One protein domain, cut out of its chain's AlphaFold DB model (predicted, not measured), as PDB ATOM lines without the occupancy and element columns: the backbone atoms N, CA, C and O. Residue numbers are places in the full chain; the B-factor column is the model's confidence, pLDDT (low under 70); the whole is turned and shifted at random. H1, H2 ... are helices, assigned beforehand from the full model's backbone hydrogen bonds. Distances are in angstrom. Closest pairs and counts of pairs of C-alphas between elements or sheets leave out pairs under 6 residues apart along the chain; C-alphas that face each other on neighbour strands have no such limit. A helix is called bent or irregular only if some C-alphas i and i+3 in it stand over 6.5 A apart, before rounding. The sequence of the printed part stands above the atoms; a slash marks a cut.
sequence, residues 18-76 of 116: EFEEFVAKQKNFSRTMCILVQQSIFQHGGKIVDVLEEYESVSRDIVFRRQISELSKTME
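This is residues 18 to 76 of the 116 residues of an uncharacterized protein of Selenomonas sp. oral taxon 149 str. 67H29BP (UniProt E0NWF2). Three helices follow one another as an open, bent chain with few contacts, and no helix touches another. The long helix H3 makes most of the length, its residues 52 to 76 sticking out as a free arm; beyond a loop at its first residues comes H2, and the short H1 sits crosswise at the far end of H2, making a corner with it. The printed part has 59 residues with three named helices, H1, H2 and H3 in that order along the chain, and no named strand; the class is all helix. The whole is extended, with a radius of gyration of the C-alphas of 18.0 A, and flat, with spans of 52 by 31 by 16 A.

The longest helix, H3, residues 51 to 76, touches no helix. Its residues 52 to 76 stand free, with no C-alpha 8 or more apart along the chain within 10 A. H2, residues 29 to 43, comes before H3 along the chain, and the two are apart. H1, residues 18 to 24, is close to H2 but not clearly touching it, with 1 pair of C-alphas within 8 A. The closest C-alphas of H1 and H2 are those of Val 23 and Phe 29, 6.5 A apart. The lines of H1 and H2 stand about perpendicular, at 83 degrees, and their centres are 19.0 A apart. H1 and H3 are apart. Residues 18 to 36, of which 18 to 24 belong to H1 and 29 to 36 to H2, stand free as well. In H1, H2 and H3 every O i to N i+4 pair is within hydrogen-bond range.

H3 runs from Val 51 to Glu 76, 37.5 A from first to last C-alpha, with C-alpha 51 at (242.427, 255.910, 256.221) and C-alpha 76 at (232.644, 290.867, 246.772). H2 runs from Phe 29 to Gln 43 and measures 21.2 A; its C-alpha 43 is at (246.346, 254.859, 244.840). H1 runs from Glu 18 to Ala 24 and measures 9.9 A; its C-alpha 18 is at (226.250, 244.421, 265.606). No helix is bent or irregular.

The two C-alphas farthest apart are those of Glu 20 and Glu 76, at 53.1 A. The first and last printed C-alphas, of Glu 18 and Glu 76, are 50.5 A apart. The printed part runs from residue 18 to 76 without a cut. The link from H1 to H2, 4 residues, is tight; the link from H2 to H3, 7 residues, is short but not tight; there is no long link. The mean pLDDT of the printed part is 83.5, and residues 74 to 76 are under 70.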
ATOM      1  N   GLU A  18     226.670 243.367 266.529       91.75
ATOM      2  CA  GLU A  18     226.250 244.421 265.606       91.75
ATOM      3  C   GLU A  18     227.046 244.357 264.299       91.75
ATOM      4  O   GLU A  18     226.488 244.525 263.213       91.75
ATOM      5  N   PHE A  19     228.351 244.083 264.393       88.38
ATOM      6  CA  PHE A  19     229.206 243.929 263.223       88.38
ATOM      7  C   PHE A  19     228.823 242.691 262.409       88.38
ATOM      8  O   PHE A  19     228.717 242.769 261.185       88.38
ATOM      9  N   GLU A  20     228.573 241.556 263.063       89.06
ATOM     10  CA  GLU A  20     228.151 240.334 262.376       89.06
ATOM     11  C   GLU A  20     226.787 240.501 261.696       89.06
ATOM     12  O   GLU A  20     226.635 240.118 260.533       89.06
ATOM     13  N   GLU A  21     225.821 241.142 262.361       92.69
ATOM     14  CA  GLU A  21     224.517 241.449 261.772       92.69
ATOM     15  C   GLU A  21     224.650 242.392 260.565       92.69
ATOM     16  O   GLU A  21     224.021 242.182 259.522       92.69
ATOM     17  N   PHE A  22     225.498 243.417 260.677       89.56
ATOM     18  CA  PHE A  22     225.789 244.331 259.577       89.56
ATOM     19  C   PHE A  22     226.386 243.591 258.376       89.56
ATOM     20  O   PHE A  22     225.889 243.744 257.259       89.56
ATOM     21  N   VAL A  23     227.407 242.759 258.598       88.25
ATOM     22  CA  VAL A  23     228.069 241.978 257.543       88.25
ATOM     23  C   VAL A  23     227.097 240.993 256.894       88.25
ATOM     24  O   VAL A  23     227.095 240.869 255.669       88.25
ATOM     25  N   ALA A  24     226.234 240.339 257.675       90.25
ATOM     26  CA  ALA A  24     225.261 239.369 257.173       90.25
ATOM     27  C   ALA A  24     224.245 239.976 256.188       90.25
ATOM     28  O   ALA A  24     223.770 239.286 255.284       90.25
ATOM     29  N   LYS A  25     223.939 241.274 256.314       92.56
ATOM     30  CA  LYS A  25     223.057 241.998 255.381       92.56
ATOM     31  C   LYS A  25     223.724 242.287 254.029       92.56
ATOM     32  O   LYS A  25     223.026 242.559 253.052       92.56
ATOM     33  N   GLN A  26     225.054 242.227 253.947       89.56
ATOM     34  CA  GLN A  26     225.811 242.591 252.751       89.56
ATOM     35  C   GLN A  26     226.137 241.359 251.900       89.56
ATOM     36  O   GLN A  26     226.838 240.438 252.323       89.56
ATOM     37  N   LYS A  27     225.717 241.360 250.632       91.81
ATOM     38  CA  LYS A  27     226.204 240.361 249.669       91.81
ATOM     39  C   LYS A  27     227.667 240.649 249.331       91.81
ATOM     40  O   LYS A  27     228.020 241.781 249.020       91.81
ATOM     41  N   ASN A  28     228.500 239.609 249.316       89.56
ATOM     42  CA  ASN A  28     229.906 239.681 248.900       89.56
ATOM     43  C   ASN A  28     230.800 240.611 249.744       89.56
ATOM     44  O   ASN A  28     231.821 241.073 249.236       89.56
ATOM     45  N   PHE A  29     230.467 240.853 251.019       88.50
ATOM     46  CA  PHE A  29     231.208 241.760 251.909       88.50
ATOM     47  C   PHE A  29     232.734 241.594 251.822       88.50
ATOM     48  O   PHE A  29     233.448 242.547 251.513       88.50
ATOM     49  N   SER A  30     233.237 240.366 251.990       85.75
ATOM     50  CA  SER A  30     234.678 240.083 251.945       85.75
ATOM     51  C   SER A  30     235.311 240.459 250.606       85.75
ATOM     52  O   SER A  30     236.410 241.006 250.569       85.75
ATOM     53  N   ARG A  31     234.619 240.194 249.489       89.25
ATOM     54  CA  ARG A  31     235.129 240.529 248.155       89.25
ATOM     55  C   ARG A  31     235.188 242.041 247.963       89.25
ATOM     56  O   ARG A  31     236.191 242.527 247.446       89.25
ATOM     57  N   THR A  32     234.158 242.757 248.403       89.38
ATOM     58  CA  THR A  32     234.104 244.222 248.365       89.38
ATOM     59  C   THR A  32     235.237 244.832 249.185       89.38
ATOM     60  O   THR A  32     235.993 245.643 248.657       89.38
ATOM     61  N   MET A  33     235.430 244.382 250.429       87.88
ATOM     62  CA  MET A  33     236.513 244.872 251.288       87.88
ATOM     63  C   MET A  33     237.893 244.630 250.670       87.88
ATOM     64  O   MET A  33     238.717 245.540 250.653       87.88
ATOM     65  N   CYS A  34     238.137 243.449 250.093       86.88
ATOM     66  CA  CYS A  34     239.398 243.170 249.401       86.88
ATOM     67  C   CYS A  34     239.659 244.140 248.241       86.88
ATOM     68  O   CYS A  34     240.782 244.615 248.093       86.88
ATOM     69  N   ILE A  35     238.642 244.436 247.426       89.00
ATOM     70  CA  ILE A  35     238.778 245.362 246.293       89.00
ATOM     71  C   ILE A  35     239.085 246.776 246.793       89.00
ATOM     72  O   ILE A  35     240.009 247.404 246.284       89.00
ATOM     73  N   LEU A  36     238.361 247.254 247.810       87.62
ATOM     74  CA  LEU A  36     238.570 248.588 248.379       87.62
ATOM     75  C   LEU A  36     239.984 248.749 248.951       87.62
ATOM     76  O   LEU A  36     240.656 249.739 248.666       87.62
ATOM     77  N   VAL A  37     240.472 247.747 249.687       84.94
ATOM     78  CA  VAL A  37     241.841 247.746 250.226       84.94
ATOM     79  C   VAL A  37     242.875 247.756 249.098       84.94
ATOM     80  O   VAL A  37     243.809 248.551 249.128       84.94
ATOM     81  N   GLN A  38     242.706 246.917 248.072       87.38
ATOM     82  CA  GLN A  38     243.620 246.878 246.924       87.38
ATOM     83  C   GLN A  38     243.649 248.202 246.157       87.38
ATOM     84  O   GLN A  38     244.722 248.663 245.771       87.38
ATOM     85  N   GLN A  39     242.485 248.817 245.954       88.56
ATOM     86  CA  GLN A  39     242.371 250.101 245.278       88.56
ATOM     87  C   GLN A  39     243.070 251.212 246.068       88.56
ATOM     88  O   GLN A  39     243.839 251.969 245.478       88.56
ATOM     89  N   SER A  40     242.863 251.274 247.387       84.81
ATOM     90  CA  SER A  40     243.554 252.234 248.255       84.81
ATOM     91  C   SER A  40     245.073 252.034 248.208       84.81
ATOM     92  O   SER A  40     245.808 252.986 247.961       84.81
ATOM     93  N   ILE A  41     245.560 250.794 248.317       86.44
ATOM     94  CA  ILE A  41     246.999 250.494 248.216       86.44
ATOM     95  C   ILE A  41     247.566 250.954 246.868       86.44
ATOM     96  O   ILE A  41     248.656 251.524 246.811       86.44
ATOM     97  N   PHE A  42     246.840 250.717 245.773       88.69
ATOM     98  CA  PHE A  42     247.269 251.136 244.442       88.69
ATOM     99  C   PHE A  42     247.361 252.664 244.323       88.69
ATOM    100  O   PHE A  42     248.358 253.175 243.813       88.69
ATOM    101  N   GLN A  43     246.367 253.392 244.838       87.06
ATOM    102  CA  GLN A  43     246.346 254.859 244.840       87.06
ATOM    103  C   GLN A  43     247.510 255.462 245.643       87.06
ATOM    104  O   GLN A  43     248.060 256.484 245.241       87.06
ATOM    105  N   HIS A  44     247.959 254.784 246.702       88.38
ATOM    106  CA  HIS A  44     249.051 255.238 247.570       88.38
ATOM    107  C   HIS A  44     250.421 254.646 247.204       88.38
ATOM    108  O   HIS A  44     251.319 254.535 248.043       88.38
ATOM    109  N   GLY A  45     250.610 254.240 245.943       88.81
ATOM    110  CA  GLY A  45     251.903 253.761 245.447       88.81
ATOM    111  C   GLY A  45     252.384 252.477 246.130       88.81
ATOM    112  O   GLY A  45     253.581 252.298 246.347       88.81
ATOM    113  N   GLY A  46     251.456 251.595 246.505       86.38
ATOM    114  CA  GLY A  46     251.748 250.331 247.180       86.38
ATOM    115  C   GLY A  46     251.826 250.427 248.706       86.38
ATOM    116  O   GLY A  46     252.181 249.440 249.350       86.38
ATOM    117  N   LYS A  47     251.514 251.586 249.295       84.00
ATOM    118  CA  LYS A  47     251.545 251.794 250.748       84.00
ATOM    119  C   LYS A  47     250.159 251.592 251.354       84.00
ATOM    120  O   LYS A  47     249.154 251.961 250.759       84.00
ATOM    121  N   ILE A  48     250.122 251.013 252.553       80.62
ATOM    122  CA  ILE A  48     248.937 251.058 253.413       80.62
ATOM    123  C   ILE A  48     249.052 252.343 254.223       80.62
ATOM    124  O   ILE A  48     250.071 252.569 254.878       80.62
ATOM    125  N   VAL A  49     248.025 253.167 254.132       78.06
ATOM    126  CA  VAL A  49     247.916 254.487 254.750       78.06
ATOM    127  C   VAL A  49     246.836 254.452 255.824       78.06
ATOM    128  O   VAL A  49     245.937 253.604 255.772       78.06
ATOM    129  N   ASP A  50     246.942 255.332 256.817       81.31
ATOM    130  CA  ASP A  50     245.882 255.487 257.803       81.31
ATOM    131  C   ASP A  50     244.693 256.199 257.146       81.31
ATOM    132  O   ASP A  50     244.726 257.394 256.852       81.31
ATOM    133  N   VAL A  51     243.637 255.427 256.891       73.69
ATOM    134  CA  VAL A  51     242.427 255.910 256.221       73.69
ATOM    135  C   VAL A  51     241.727 256.993 257.049       73.69
ATOM    136  O   VAL A  51     241.081 257.865 256.470       73.69
ATOM    137  N   LEU A  52     241.841 256.957 258.382       76.69
ATOM    138  CA  LEU A  52     241.234 257.972 259.241       76.69
ATOM    139  C   LEU A  52     241.958 259.311 259.078       76.69
ATOM    140  O   LEU A  52     241.307 260.328 258.852       76.69
ATOM    141  N   GLU A  53     243.291 259.295 259.117       79.19
ATOM    142  CA  GLU A  53     244.111 260.493 258.914       79.19
ATOM    143  C   GLU A  53     243.852 261.118 257.533       79.19
ATOM    144  O   GLU A  53     243.646 262.332 257.419       79.19
ATOM    145  N   GLU A  54     243.780 260.293 256.485       78.94
ATOM    146  CA  GLU A  54     243.453 260.765 255.138       78.94
ATOM    147  C   GLU A  54     242.051 261.360 255.058       78.94
ATOM    148  O   GLU A  54     241.888 262.465 254.535       78.94
ATOM    149  N   TYR A  55     241.045 260.680 255.609       77.81
ATOM    150  CA  TYR A  55     239.680 261.192 255.637       77.81
ATOM    151  C   TYR A  55     239.605 262.539 256.364       77.81
ATOM    152  O   TYR A  55     239.065 263.499 255.819       77.81
ATOM    153  N   GLU A  56     240.213 262.657 257.544       82.56
ATOM    154  CA  GLU A  56     240.255 263.906 258.308       82.56
ATOM    155  C   GLU A  56     240.998 265.023 257.569       82.56
ATOM    156  O   GLU A  56     240.621 266.194 257.667       82.56
ATOM    157  N   SER A  57     242.062 264.692 256.834       81.25
ATOM    158  CA  SER A  57     242.800 265.664 256.024       81.25
ATOM    159  C   SER A  57     241.933 266.216 254.884       81.25
ATOM    160  O   SER A  57     241.830 267.433 254.718       81.25
ATOM    161  N   VAL A  58     241.223 265.338 254.168       81.38
ATOM    162  CA  VAL A  58     240.348 265.698 253.046       81.38
ATOM    163  C   VAL A  58     239.117 266.453 253.542       81.38
ATOM    164  O   VAL A  58     238.744 267.474 252.962       81.38
ATOM    165  N   SER A  59     238.500 266.008 254.638       78.38
ATOM    166  CA  SER A  59     237.374 266.701 255.266       78.38
ATOM    167  C   SER A  59     237.755 268.110 255.709       78.38
ATOM    168  O   SER A  59     237.005 269.050 255.443       78.38
ATOM    169  N   ARG A  60     238.930 268.286 256.329       81.25
ATOM    170  CA  ARG A  60     239.434 269.616 256.694       81.25
ATOM    171  C   ARG A  60     239.625 270.495 255.465       81.25
ATOM    172  O   ARG A  60     239.120 271.611 255.452       81.25
ATOM    173  N   ASP A  61     240.281 269.993 254.424       85.31
ATOM    174  CA  ASP A  61     240.529 270.744 253.187       85.31
ATOM    175  C   ASP A  61     239.221 271.192 252.500       85.31
ATOM    176  O   ASP A  61     239.096 272.329 252.040       85.31
ATOM    177  N   ILE A  62     238.189 270.339 252.493       86.12
ATOM    178  CA  ILE A  62     236.852 270.694 251.989       86.12
ATOM    179  C   ILE A  62     236.227 271.824 252.816       86.12
ATOM    180  O   ILE A  62     235.711 272.785 252.240       86.12
ATOM    181  N   VAL A  63     236.271 271.729 254.148       82.75
ATOM    182  CA  VAL A  63     235.718 272.760 255.041       82.75
ATOM    183  C   VAL A  63     236.467 274.082 254.875       82.75
ATOM    184  O   VAL A  63     235.824 275.117 254.710       82.75
ATOM    185  N   PHE A  64     237.801 274.059 254.837       85.44
ATOM    186  CA  PHE A  64     238.611 275.261 254.640       85.44
ATOM    187  C   PHE A  64     238.338 275.921 253.290       85.44
ATOM    188  O   PHE A  64     238.088 277.125 253.242       85.44
ATOM    189  N   ARG A  65     238.307 275.157 252.188       85.06
ATOM    190  CA  ARG A  65     237.958 275.714 250.869       85.06
ATOM    191  C   ARG A  65     236.568 276.333 250.859       85.06
ATOM    192  O   ARG A  65     236.379 277.384 250.248       85.06
ATOM    193  N   ARG A  66     235.605 275.707 251.536       88.44
ATOM    194  CA  ARG A  66     234.250 276.248 251.661       88.44
ATOM    195  C   ARG A  66     234.250 277.580 252.407       88.44
ATOM    196  O   ARG A  66     233.692 278.539 251.891       88.44
ATOM    197  N   GLN A  67     234.918 277.649 253.557       82.94
ATOM    198  CA  GLN A  67     235.013 278.871 254.357       82.94
ATOM    199  C   GLN A  67     235.692 280.005 253.592       82.94
ATOM    200  O   GLN A  67     235.176 281.114 253.587       82.94
ATOM    201  N   ILE A  68     236.799 279.729 252.893       82.38
ATOM    202  CA  ILE A  68     237.465 280.724 252.040       82.38
ATOM    203  C   ILE A  68     236.519 281.199 250.935       82.38
ATOM    204  O   ILE A  68     236.394 282.399 250.721       82.38
ATOM    205  N   SER A  69     235.815 280.280 250.273       82.19
ATOM    206  CA  SER A  69     234.875 280.635 249.200       82.19
ATOM    207  C   SER A  69     233.714 281.496 249.707       82.19
ATOM    208  O   SER A  69     233.295 282.431 249.030       82.19
ATOM    209  N   GLU A  70     233.199 281.199 250.901       81.00
ATOM    210  CA  GLU A  70     232.148 281.982 251.556       81.00
ATOM    211  C   GLU A  70     232.662 283.371 251.967       81.00
ATOM    212  O   GLU A  70     231.980 284.363 251.714       81.00
ATOM    213  N   LEU A  71     233.888 283.461 252.494       73.81
ATOM    214  CA  LEU A  71     234.522 284.728 252.871       73.81
ATOM    215  C   LEU A  71     234.782 285.620 251.648       73.81
ATOM    216  O   LEU A  71     234.481 286.814 251.671       73.81
ATOM    217  N   SER A  72     235.284 285.039 250.556       70.94
ATOM    218  CA  SER A  72     235.472 285.741 249.282       70.94
ATOM    219  C   SER A  72     234.148 286.260 248.723       70.94
ATOM    220  O   SER A  72     234.090 287.394 248.260       70.94
ATOM    221  N   LYS A  73     233.068 285.480 248.835       72.75
ATOM    222  CA  LYS A  73     231.735 285.907 248.398       72.75
ATOM    223  C   LYS A  73     231.199 287.083 249.223       72.75
ATOM    224  O   LYS A  73     230.659 288.024 248.654       72.75
ATOM    225  N   THR A  74     231.390 287.067 250.543       63.72
ATOM    226  CA  THR A  74     231.018 288.209 251.400       63.72
ATOM    227  C   THR A  74     231.864 289.456 251.138       63.72
ATOM    228  O   THR A  74     231.384 290.570 251.321       63.72
ATOM    229  N   MET A  75     233.112 289.287 250.690       59.00
ATOM    230  CA  MET A  75     234.000 290.402 250.360       59.00
ATOM    231  C   MET A  75     233.592 291.077 249.041       59.00
ATOM    232  O   MET A  75     233.529 292.301 248.994       59.00
ATOM    233  N   GLU A  76     233.206 290.307 248.017       59.06
ATOM    234  CA  GLU A  76     232.644 290.867 246.772       59.06
ATOM    235  C   GLU A  76     231.306 291.596 247.002       59.06
ATOM    236  O   GLU A  76     231.051 292.630 246.389       59.06
TER     237      GLU A  76